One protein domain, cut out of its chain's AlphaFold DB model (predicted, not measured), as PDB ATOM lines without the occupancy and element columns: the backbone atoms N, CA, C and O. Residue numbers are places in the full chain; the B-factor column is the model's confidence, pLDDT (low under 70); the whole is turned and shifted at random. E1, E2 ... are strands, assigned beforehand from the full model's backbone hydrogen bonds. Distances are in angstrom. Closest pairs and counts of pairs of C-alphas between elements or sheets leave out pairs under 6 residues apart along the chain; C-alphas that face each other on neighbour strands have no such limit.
ATOM      1  N   GLY A 158     209.566 305.875 283.509       98.19
ATOM      2  CA  GLY A 158     210.125 305.981 282.162       98.19
ATOM      3  C   GLY A 158     211.026 307.193 281.991       98.19
ATOM      4  O   GLY A 158     211.792 307.516 282.887       98.19
ATOM      5  N   THR A 159     210.939 307.863 280.845       98.44
ATOM      6  CA  THR A 159     211.768 309.011 280.469       98.44
ATOM      7  C   THR A 159     210.920 310.265 280.260       98.44
ATOM      8  O   THR A 159     209.896 310.227 279.575       98.44
ATOM      9  N   PHE A 160     211.380 311.394 280.788       98.00
ATOM     10  CA  PHE A 160     210.868 312.736 280.532       98.00
ATOM     11  C   PHE A 160     211.980 313.588 279.909       98.00
ATOM     12  O   PHE A 160     213.085 313.669 280.436       98.00
ATOM     13  N   THR A 161     211.696 314.246 278.790       97.88
ATOM     14  CA  THR A 161     212.620 315.170 278.127       97.88
ATOM     15  C   THR A 161     211.954 316.521 277.927       97.88
ATOM     16  O   THR A 161     210.839 316.593 277.407       97.88
ATOM     17  N   TYR A 162     212.655 317.588 278.305       96.94
ATOM     18  CA  TYR A 162     212.236 318.968 278.065       96.94
ATOM     19  C   TYR A 162     213.441 319.915 278.097       96.94
ATOM     20  O   TYR A 162     214.236 319.863 279.033       96.94
ATOM     21  N   ASN A 163     213.581 320.784 277.089       95.12
ATOM     22  CA  ASN A 163     214.635 321.810 277.010       95.12
ATOM     23  C   ASN A 163     216.048 321.297 277.365       95.12
ATOM     24  O   ASN A 163     216.753 321.890 278.176       95.12
ATOM     25  N   GLY A 164     216.447 320.155 276.796       91.62
ATOM     26  CA  GLY A 164     217.762 319.540 277.034       91.62
ATOM     27  C   GLY A 164     217.917 318.821 278.381       91.62
ATOM     28  O   GLY A 164     218.914 318.131 278.582       91.62
ATOM     29  N   THR A 165     216.935 318.926 279.279       96.19
ATOM     30  CA  THR A 165     216.850 318.089 280.480       96.19
ATOM     31  C   THR A 165     216.294 316.724 280.106       96.19
ATOM     32  O   THR A 165     215.287 316.638 279.399       96.19
ATOM     33  N   VAL A 166     216.931 315.665 280.598       97.75
ATOM     34  CA  VAL A 166     216.463 314.280 280.478       97.75
ATOM     35  C   VAL A 166     216.360 313.690 281.875       97.75
ATOM     36  O   VAL A 166     217.348 313.649 282.599       97.75
ATOM     37  N   GLU A 167     215.175 313.239 282.255       98.19
ATOM     38  CA  GLU A 167     214.906 312.526 283.500       98.19
ATOM     39  C   GLU A 167     214.476 311.098 283.176       98.19
ATOM     40  O   GLU A 167     213.672 310.887 282.273       98.19
ATOM     41  N   GLU A 168     214.989 310.122 283.910       98.38
ATOM     42  CA  GLU A 168     214.669 308.710 283.761       98.38
ATOM     43  C   GLU A 168     214.453 308.082 285.135       98.38
ATOM     44  O   GLU A 168     215.308 308.211 286.006       98.38
ATOM     45  N   GLY A 169     213.331 307.396 285.337       98.19
ATOM     46  CA  GLY A 169     213.034 306.701 286.586       98.19
ATOM     47  C   GLY A 169     211.561 306.754 286.959       98.19
ATOM     48  O   GLY A 169     210.697 306.731 286.084       98.19
ATOM     49  N   ASP A 170     211.292 306.812 288.258       98.38
ATOM     50  CA  ASP A 170     209.953 306.839 288.837       98.38
ATOM     51  C   ASP A 170     209.474 308.276 289.038       98.38
ATOM     52  O   ASP A 170     210.222 309.152 289.489       98.38
ATOM     53  N   PHE A 171     208.198 308.507 288.742       97.50
ATOM     54  CA  PHE A 171     207.577 309.825 288.758       97.50
ATOM     55  C   PHE A 171     206.324 309.842 289.630       97.50
ATOM     56  O   PHE A 171     205.555 308.883 289.685       97.50
ATOM     57  N   TYR A 172     206.083 310.985 290.269       94.88
ATOM     58  CA  TYR A 172     204.847 311.277 290.986       94.88
ATOM     59  C   TYR A 172     204.429 312.723 290.717       94.88
ATOM     60  O   TYR A 172     205.257 313.632 290.827       94.88
ATOM     61  N   ASN A 173     203.166 312.953 290.334       90.81
ATOM     62  CA  ASN A 173     202.650 314.267 289.931       90.81
ATOM     63  C   ASN A 173     203.570 314.969 288.911       90.81
ATOM     64  O   ASN A 173     203.889 316.154 289.036       90.81
ATOM     65  N   ASN A 174     204.044 314.211 287.915       86.94
ATOM     66  CA  ASN A 174     204.975 314.657 286.870       86.94
ATOM     67  C   ASN A 174     206.356 315.144 287.358       86.94
ATOM     68  O   ASN A 174     207.025 315.876 286.631       86.94
ATOM     69  N   LYS A 175     206.801 314.750 288.556       94.00
ATOM     70  CA  LYS A 175     208.152 315.032 289.068       94.00
ATOM     71  C   LYS A 175     208.910 313.734 289.288       94.00
ATOM     72  O   LYS A 175     208.345 312.805 289.863       94.00
ATOM     73  N   LEU A 176     210.176 313.690 288.872       97.00
ATOM     74  CA  LEU A 176     211.082 312.596 289.211       97.00
ATOM     75  C   LEU A 176     211.168 312.478 290.741       97.00
ATOM     76  O   LEU A 176     211.416 313.477 291.420       97.00
ATOM     77  N   ILE A 177     210.921 311.279 291.267       97.88
ATOM     78  CA  ILE A 177     211.056 310.946 292.696       97.88
ATOM     79  C   ILE A 177     212.226 310.002 292.951       97.88
ATOM     80  O   ILE A 177     212.795 310.009 294.040       97.88
ATOM     81  N   LYS A 178     212.613 309.216 291.945       98.19
ATOM     82  CA  LYS A 178     213.760 308.320 292.009       98.19
ATOM     83  C   LYS A 178     214.279 308.052 290.611       98.19
ATOM     84  O   LYS A 178     213.487 307.751 289.727       98.19
ATOM     85  N   GLY A 179     215.588 308.120 290.413       98.06
ATOM     86  CA  GLY A 179     216.208 307.778 289.137       98.06
ATOM     87  C   GLY A 179     217.344 308.717 288.782       98.06
ATOM     88  O   GLY A 179     218.106 309.114 289.657       98.06
ATOM     89  N   LYS A 180     217.463 309.066 287.505       98.25
ATOM     90  CA  LYS A 180     218.563 309.839 286.938       98.25
ATOM     91  C   LYS A 180     218.047 311.090 286.233       98.25
ATOM     92  O   LYS A 180     217.128 311.013 285.431       98.25
ATOM     93  N   ARG A 181     218.678 312.237 286.470       97.88
ATOM     94  CA  ARG A 181     218.490 313.484 285.720       97.88
ATOM     95  C   ARG A 181     219.805 313.896 285.083       97.88
ATOM     96  O   ARG A 181     220.818 313.999 285.764       97.88
ATOM     97  N   GLN A 182     219.776 314.211 283.799       97.44
ATOM     98  CA  GLN A 182     220.853 314.881 283.090       97.44
ATOM     99  C   GLN A 182     220.400 316.286 282.694       97.44
ATOM    100  O   GLN A 182     219.356 316.452 282.065       97.44
ATOM    101  N   MET A 183     221.184 317.296 283.064       94.75
ATOM    102  CA  MET A 183     220.898 318.703 282.777       94.75
ATOM    103  C   MET A 183     222.208 319.489 282.717       94.75
ATOM    104  O   MET A 183     223.027 319.386 283.628       94.75
ATOM    105  N   ASN A 184     222.414 320.276 281.654       92.00
ATOM    106  CA  ASN A 184     223.591 321.143 281.481       92.00
ATOM    107  C   ASN A 184     224.940 320.421 281.712       92.00
ATOM    108  O   ASN A 184     225.832 320.945 282.371       92.00
ATOM    109  N   GLY A 185     225.069 319.177 281.232       89.50
ATOM    110  CA  GLY A 185     226.275 318.351 281.405       89.50
ATOM    111  C   GLY A 185     226.465 317.739 282.799       89.50
ATOM    112  O   GLY A 185     227.359 316.917 282.979       89.50
ATOM    113  N   SER A 186     225.616 318.083 283.770       94.44
ATOM    114  CA  SER A 186     225.586 317.452 285.092       94.44
ATOM    115  C   SER A 186     224.642 316.252 285.104       94.44
ATOM    116  O   SER A 186     223.613 316.252 284.423       94.44
ATOM    117  N   ILE A 187     224.983 315.241 285.902       96.81
ATOM    118  CA  ILE A 187     224.179 314.037 286.123       96.81
ATOM    119  C   ILE A 187     223.836 313.949 287.606       96.81
ATOM    120  O   ILE A 187     224.723 314.027 288.448       96.81
ATOM    121  N   TYR A 188     222.566 313.745 287.919       97.12
ATOM    122  CA  TYR A 188     222.035 313.549 289.261       97.12
ATOM    123  C   TYR A 188     221.388 312.173 289.288       97.12
ATOM    124  O   TYR A 188     220.583 311.880 288.412       97.12
ATOM    125  N   GLU A 189     221.710 311.329 290.255       97.94
ATOM    126  CA  GLU A 189     221.165 309.978 290.343       97.94
ATOM    127  C   GLU A 189     220.841 309.616 291.788       97.94
ATOM    128  O   GLU A 189     221.726 309.632 292.639       97.94
ATOM    129  N   GLY A 190     219.583 309.293 292.078       97.62
ATOM    130  CA  GLY A 190     219.136 308.925 293.418       97.62
ATOM    131  C   GLY A 190     217.685 309.299 293.694       97.62
ATOM    132  O   GLY A 190     216.842 309.241 292.800       97.62
ATOM    133  N   ASP A 191     217.405 309.660 294.942       98.00
ATOM    134  CA  ASP A 191     216.086 310.042 295.434       98.00
ATOM    135  C   ASP A 191     215.885 311.559 295.310       98.00
ATOM    136  O   ASP A 191     216.768 312.359 295.647       98.00
ATOM    137  N   PHE A 192     214.692 311.958 294.872       96.75
ATOM    138  CA  PHE A 192     214.310 313.345 294.635       96.75
ATOM    139  C   PHE A 192     213.088 313.730 295.467       96.75
ATOM    140  O   PHE A 192     212.123 312.978 295.589       96.75
ATOM    141  N   ASN A 193     213.086 314.954 295.990       93.19
ATOM    142  CA  ASN A 193     211.939 315.543 296.669       93.19
ATOM    143  C   ASN A 193     211.631 316.917 296.077       93.19
ATOM    144  O   ASN A 193     212.499 317.783 295.994       93.19
ATOM    145  N   LYS A 194     210.380 317.124 295.649       87.56
ATOM    146  CA  LYS A 194     209.925 318.360 294.980       87.56
ATOM    147  C   LYS A 194     210.806 318.791 293.793       87.56
ATOM    148  O   LYS A 194     210.794 319.963 293.428       87.56
ATOM    149  N   GLY A 195     211.492 317.843 293.156       85.88
ATOM    150  CA  GLY A 195     212.384 318.083 292.025       85.88
ATOM    151  C   GLY A 195     213.849 318.315 292.398       85.88
ATOM    152  O   GLY A 195     214.652 318.433 291.484       85.88
ATOM    153  N   LEU A 196     214.224 318.331 293.677       91.75
ATOM    154  CA  LEU A 196     215.616 318.452 294.129       91.75
ATOM    155  C   LEU A 196     216.153 317.081 294.532       91.75
ATOM    156  O   LEU A 196     215.416 316.307 295.144       91.75
ATOM    157  N   ILE A 197     217.413 316.778 294.219       95.81
ATOM    158  CA  ILE A 197     218.055 315.567 294.746       95.81
ATOM    159  C   ILE A 197     218.173 315.696 296.270       95.81
ATOM    160  O   ILE A 197     218.588 316.736 296.773       95.81
ATOM    161  N   VAL A 198     217.776 314.662 297.012       97.00
ATOM    162  CA  VAL A 198     217.889 314.624 298.484       97.00
ATOM    163  C   VAL A 198     218.875 313.570 298.958       97.00
ATOM    164  O   VAL A 198     219.467 313.723 300.025       97.00
ATOM    165  N   LYS A 199     219.090 312.523 298.158       97.00
ATOM    166  CA  LYS A 199     220.056 311.464 298.431       97.00
ATOM    167  C   LYS A 199     220.525 310.847 297.125       97.00
ATOM    168  O   LYS A 199     219.699 310.542 296.276       97.00
ATOM    169  N   GLY A 200     221.824 310.626 296.979       96.69
ATOM    170  CA  GLY A 200     222.386 309.962 295.810       96.69
ATOM    171  C   GLY A 200     223.688 310.592 295.347       96.69
ATOM    172  O   GLY A 200     224.478 311.076 296.152       96.69
ATOM    173  N   THR A 201     223.906 310.567 294.038       96.81
ATOM    174  CA  THR A 201     225.136 311.002 293.389       96.81
ATOM    175  C   THR A 201     224.891 312.192 292.467       96.81
ATOM    176  O   THR A 201     224.011 312.148 291.616       96.81
ATOM    177  N   ILE A 202     225.713 313.235 292.585       95.69
ATOM    178  CA  ILE A 202     225.822 314.325 291.611       95.69
ATOM    179  C   ILE A 202     227.182 314.210 290.931       95.69
ATOM    180  O   ILE A 202     228.210 314.202 291.600       95.69
ATOM    181  N   THR A 203     227.207 314.146 289.606       95.44
ATOM    182  CA  THR A 203     228.424 314.227 288.798       95.44
ATOM    183  C   THR A 203     228.411 315.524 288.005       95.44
ATOM    184  O   THR A 203     227.535 315.732 287.169       95.44
ATOM    185  N   CYS A 204     229.395 316.388 288.246       92.38
ATOM    186  CA  CYS A 204     229.571 317.650 287.532       92.38
ATOM    187  C   CYS A 204     231.052 317.841 287.198       92.38
ATOM    188  O   CYS A 204     231.907 317.739 288.081       92.38
ATOM    189  N   ASN A 205     231.365 318.072 285.919       89.88
ATOM    190  CA  ASN A 205     232.737 318.254 285.421       89.88
ATOM    191  C   ASN A 205     233.715 317.156 285.899       89.88
ATOM    192  O   ASN A 205     234.852 317.432 286.266       89.88
ATOM    193  N   GLY A 206     233.248 315.903 285.965       87.06
ATOM    194  CA  GLY A 206     234.033 314.751 286.430       87.06
ATOM    195  C   GLY A 206     234.220 314.637 287.951       87.06
ATOM    196  O   GLY A 206     234.752 313.629 288.409       87.06
ATOM    197  N   THR A 207     233.768 315.617 288.740       92.69
ATOM    198  CA  THR A 207     233.692 315.508 290.204       92.69
ATOM    199  C   THR A 207     232.380 314.845 290.606       92.69
ATOM    200  O   THR A 207     231.317 315.216 290.112       92.69
ATOM    201  N   VAL A 208     232.464 313.872 291.509       94.62
ATOM    202  CA  VAL A 208     231.354 313.051 291.992       94.62
ATOM    203  C   VAL A 208     231.101 313.362 293.466       94.62
ATOM    204  O   VAL A 208     231.986 313.172 294.297       94.62
ATOM    205  N   TYR A 209     229.891 313.798 293.796       94.88
ATOM    206  CA  TYR A 209     229.403 314.028 295.154       94.88
ATOM    207  C   TYR A 209     228.399 312.930 295.479       94.88
ATOM    208  O   TYR A 209     227.363 312.862 294.829       94.88
ATOM    209  N   ASN A 210     228.686 312.071 296.452       95.50
ATOM    210  CA  ASN A 210     227.786 310.991 296.852       95.50
ATOM    211  C   ASN A 210     227.352 311.188 298.302       95.50
ATOM    212  O   ASN A 210     228.190 311.114 299.203       95.50
ATOM    213  N   GLY A 211     226.065 311.435 298.539       95.25
ATOM    214  CA  GLY A 211     225.595 311.819 299.860       95.25
ATOM    215  C   GLY A 211     224.125 312.207 299.940       95.25
ATOM    216  O   GLY A 211     223.317 311.862 299.083       95.25
ATOM    217  N   SER A 212     223.793 312.927 301.007       96.06
ATOM    218  CA  SER A 212     222.497 313.572 301.227       96.06
ATOM    219  C   SER A 212     222.613 315.076 300.991       96.06
ATOM    220  O   SER A 212     223.650 315.666 301.305       96.06
ATOM    221  N   PHE A 213     221.556 315.699 300.475       94.50
ATOM    222  CA  PHE A 213     221.561 317.094 300.027       94.50
ATOM    223  C   PHE A 213     220.413 317.892 300.651       94.50
ATOM    224  O   PHE A 213     219.333 317.361 300.911       94.50
ATOM    225  N   ASN A 214     220.654 319.177 300.913       90.56
ATOM    226  CA  ASN A 214     219.633 320.095 301.415       90.56
ATOM    227  C   ASN A 214     218.790 320.693 300.269       90.56
ATOM    228  O   ASN A 214     219.037 320.461 299.089       90.56
ATOM    229  N   ASN A 215     217.824 321.551 300.611       86.44
ATOM    230  CA  ASN A 215     216.944 322.221 299.640       86.44
ATOM    231  C   ASN A 215     217.654 323.249 298.728       86.44
ATOM    232  O   ASN A 215     217.004 323.873 297.894       86.44
ATOM    233  N   LYS A 216     218.958 323.473 298.915       86.56
ATOM    234  CA  LYS A 216     219.825 324.274 298.038       86.56
ATOM    235  C   LYS A 216     220.782 323.386 297.230       86.56
ATOM    236  O   LYS A 216     221.770 323.891 296.710       86.56
ATOM    237  N   GLU A 217     220.527 322.074 297.191       83.25
ATOM    238  CA  GLU A 217     221.373 321.050 296.560       83.25
ATOM    239  C   GLU A 217     222.809 321.008 297.118       83.25
ATOM    240  O   GLU A 217     223.734 320.515 296.477       83.25
ATOM    241  N   GLN A 218     223.015 321.498 298.347       87.50
ATOM    242  CA  GLN A 218     224.307 321.429 299.027       87.50
ATOM    243  C   GLN A 218     224.411 320.111 299.791       87.50
ATOM    244  O   GLN A 218     223.479 319.730 300.504       87.50
ATOM    245  N   MET A 219     225.552 319.431 299.664       90.38
ATOM    246  CA  MET A 219     225.816 318.177 300.367       90.38
ATOM    247  C   MET A 219     225.867 318.422 301.884       90.38
ATOM    248  O   MET A 219     226.655 319.240 302.349       90.38
ATOM    249  N   ILE A 220     225.028 317.713 302.640       92.69
ATOM    250  CA  ILE A 220     224.992 317.742 304.113       92.69
ATOM    251  C   ILE A 220     225.884 316.638 304.691       92.69
ATOM    252  O   ILE A 220     226.544 316.833 305.702       92.69
ATOM    253  N   GLN A 221     225.890 315.466 304.056       91.50
ATOM    254  CA  GLN A 221     226.644 314.297 304.503       91.50
ATOM    255  C   GLN A 221     227.015 313.461 303.287       91.50
ATOM    256  O   GLN A 221     226.136 313.158 302.485       91.50
ATOM    257  N   GLY A 222     228.274 313.049 303.155       92.00
ATOM    258  CA  GLY A 222     228.693 312.240 302.017       92.00
ATOM    259  C   GLY A 222     230.190 312.271 301.757       92.00
ATOM    260  O   GLY A 222     230.969 312.746 302.576       92.00
ATOM    261  N   ASN A 223     230.571 311.771 300.586       91.56
ATOM    262  CA  ASN A 223     231.947 311.729 300.107       91.56
ATOM    263  C   ASN A 223     232.056 312.433 298.752       91.56
ATOM    264  O   ASN A 223     231.155 312.329 297.917       91.56
ATOM    265  N   ILE A 224     233.192 313.088 298.510       92.19
ATOM    266  CA  ILE A 224     233.504 313.734 297.231       92.19
ATOM    267  C   ILE A 224     234.686 313.013 296.589       92.19
ATOM    268  O   ILE A 224     235.731 312.827 297.211       92.19
ATOM    269  N   LYS A 225     234.533 312.630 295.323       90.88
ATOM    270  CA  LYS A 225     235.615 312.146 294.466       90.88
ATOM    271  C   LYS A 225     235.835 313.161 293.353       90.88
ATOM    272  O   LYS A 225     235.020 313.282 292.446       90.88
ATOM    273  N   PHE A 226     236.938 313.888 293.418       85.88
ATOM    274  CA  PHE A 226     237.307 314.860 292.396       85.88
ATOM    275  C   PHE A 226     237.761 314.175 291.103       85.88
ATOM    276  O   PHE A 226     238.335 313.081 291.134       85.88
ATOM    277  N   SER A 227     237.544 314.840 289.968       81.88
ATOM    278  CA  SER A 227     238.250 314.509 288.726       81.88
ATOM    279  C   SER A 227     239.760 314.565 288.993       81.88
ATOM    280  O   SER A 227     240.216 315.497 289.659       81.88
ATOM    281  N   ILE A 228     240.522 313.571 288.524       68.50
ATOM    282  CA  ILE A 228     241.965 313.427 288.801       68.50
ATOM    283  C   ILE A 228     242.676 314.779 288.623       68.50
ATOM    284  O   ILE A 228     242.677 315.350 287.536       68.50
ATOM    285  N   GLY A 229     243.216 315.302 289.733       55.28
ATOM    286  CA  GLY A 229     243.838 316.627 289.811       55.28
ATOM    287  C   GLY A 229     243.935 317.227 291.222       55.28
ATOM    288  O   GLY A 229     244.902 317.931 291.490       55.28
ATOM    289  N   LYS A 230     243.005 316.939 292.153       50.56
ATOM    290  CA  LYS A 230     243.112 317.336 293.580       50.56
ATOM    291  C   LYS A 230     242.392 316.344 294.509       50.56
ATOM    292  O   LYS A 230     241.183 316.196 294.427       50.56
ATOM    293  N   HIS A 231     243.126 315.683 295.406       40.72
ATOM    294  CA  HIS A 231     242.591 314.840 296.485       40.72
ATOM    295  C   HIS A 231     242.573 315.627 297.802       40.72
ATOM    296  O   HIS A 231     243.644 316.034 298.231       40.72
ATOM    297  N   TYR A 232     241.424 315.766 298.475       54.66
ATOM    298  CA  TYR A 232     241.358 316.042 299.923       54.66
ATOM    299  C   TYR A 232     240.136 315.366 300.563       54.66
ATOM    300  O   TYR A 232     239.102 315.190 299.917       54.66
ATOM    301  N   LYS A 233     240.315 314.939 301.819       48.72
ATOM    302  CA  LYS A 233     239.428 314.104 302.640       48.72
ATOM    303  C   LYS A 233     238.605 314.947 303.627       48.72
ATOM    304  O   LYS A 233     239.131 315.909 304.172       48.72
ATOM    305  N   ASP A 234     237.385 314.467 303.872       46.28
ATOM    306  CA  ASP A 234     236.489 314.658 305.025       46.28
ATOM    307  C   ASP A 234     235.971 316.077 305.350       46.28
ATOM    308  O   ASP A 234     236.671 316.912 305.916       46.28
ATOM    309  N   TYR A 235     234.674 316.294 305.095       44.44
ATOM    310  CA  TYR A 235     233.860 317.284 305.813       44.44
ATOM    311  C   TYR A 235     233.089 316.542 306.915       44.44
ATOM    312  O   TYR A 235     232.315 315.632 306.613       44.44
ATOM    313  N   LYS A 236     233.363 316.892 308.177       40.00
ATOM    314  CA  LYS A 236     232.563 316.503 309.349       40.00
ATOM    315  C   LYS A 236     231.351 317.411 309.496       40.00
ATOM    316  O   LYS A 236     231.501 318.613 309.186       40.00
TER     317      LYS A 236
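This is residues 158 to 236 of the 236 residues of an uncharacterized protein of viral metagenome (UniProt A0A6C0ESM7). A single row of seven antiparallel strands, E1 to E7, zigzags along the long axis as one twisted sheet; sharp bends in E2, E3, E4 and E5 fold it lengthwise like a trough, and no helix covers it. After E7, residues 226 to 236 turn and fold back beside that strand at one end of the row. The printed part has 79 residues with no named helix and seven named strands, in the order E1, E2, E3, E4, E5, E6, E7 both along the chain and across the sheet. Its class is all strand, and the whole is a meander, each strand the antiparallel neighbour of the one before. It is compact, with a radius of gyration of the C-alphas of 13.1 A, but elongated in outline, spanning 39 by 23 by 18 A.

The sheet has E1, residues 158 to 162, and E7, residues 219 to 225, as its edge strands. Its inner strands are E2, residues 165 to 172, E3, residues 175 to 183, E4, residues 186 to 193, E5, residues 196 to 204, and E6, residues 207 to 213. E4 and E5 form a hairpin at 171 degrees between directions; C-alphas 190 and 200 face each other at 4.2 A, and N 189 and O 201 are within hydrogen-bond range at 2.8 A. In the hairpin of E3 and E4, at 167 degrees, N 181 and O 188 are 2.7 A apart. In that of E2 and E3, at 173 degrees, N 168 and O 180 are 2.8 A apart. E1 and E2 form a hairpin at 135 degrees, with N 160 and O 167 at 2.8 A. E5 and E6 form one at 172 degrees, with N 202 and O 209 at 2.8 A. E6 and E7 form one at 160 degrees, with N 210 and O 223 at 2.9 A. E1 and E7 are apart. From edge to edge the strands' lines turn by 92 degrees, while the way across turns by 4 degrees.

E1 begins at C-alpha 158, (210.125, 305.981, 282.162), and is 13.8 A long. E2 is 17.3 A long and bends by 91 degrees at residue 169. E3, 14.7 A, bends by 119 degrees at residue 178. E4, 18.0 A, bends by 86 degrees at residue 190. E5, 15.5 A, bends by 114 degrees at residue 199. E6 is 15.7 A long. E7, 12.9 A, ends at C-alpha 225, (235.615, 312.146, 294.466).

The two C-alphas farthest apart, those of Asn 173 and Gly 229, are 41.3 A apart. The printed part has no cut, and the six links between strands are tight. The mean pLDDT of the printed part is 88.9; residues 228 to 236 are under 70, and Lys 236 is the chain's last residue.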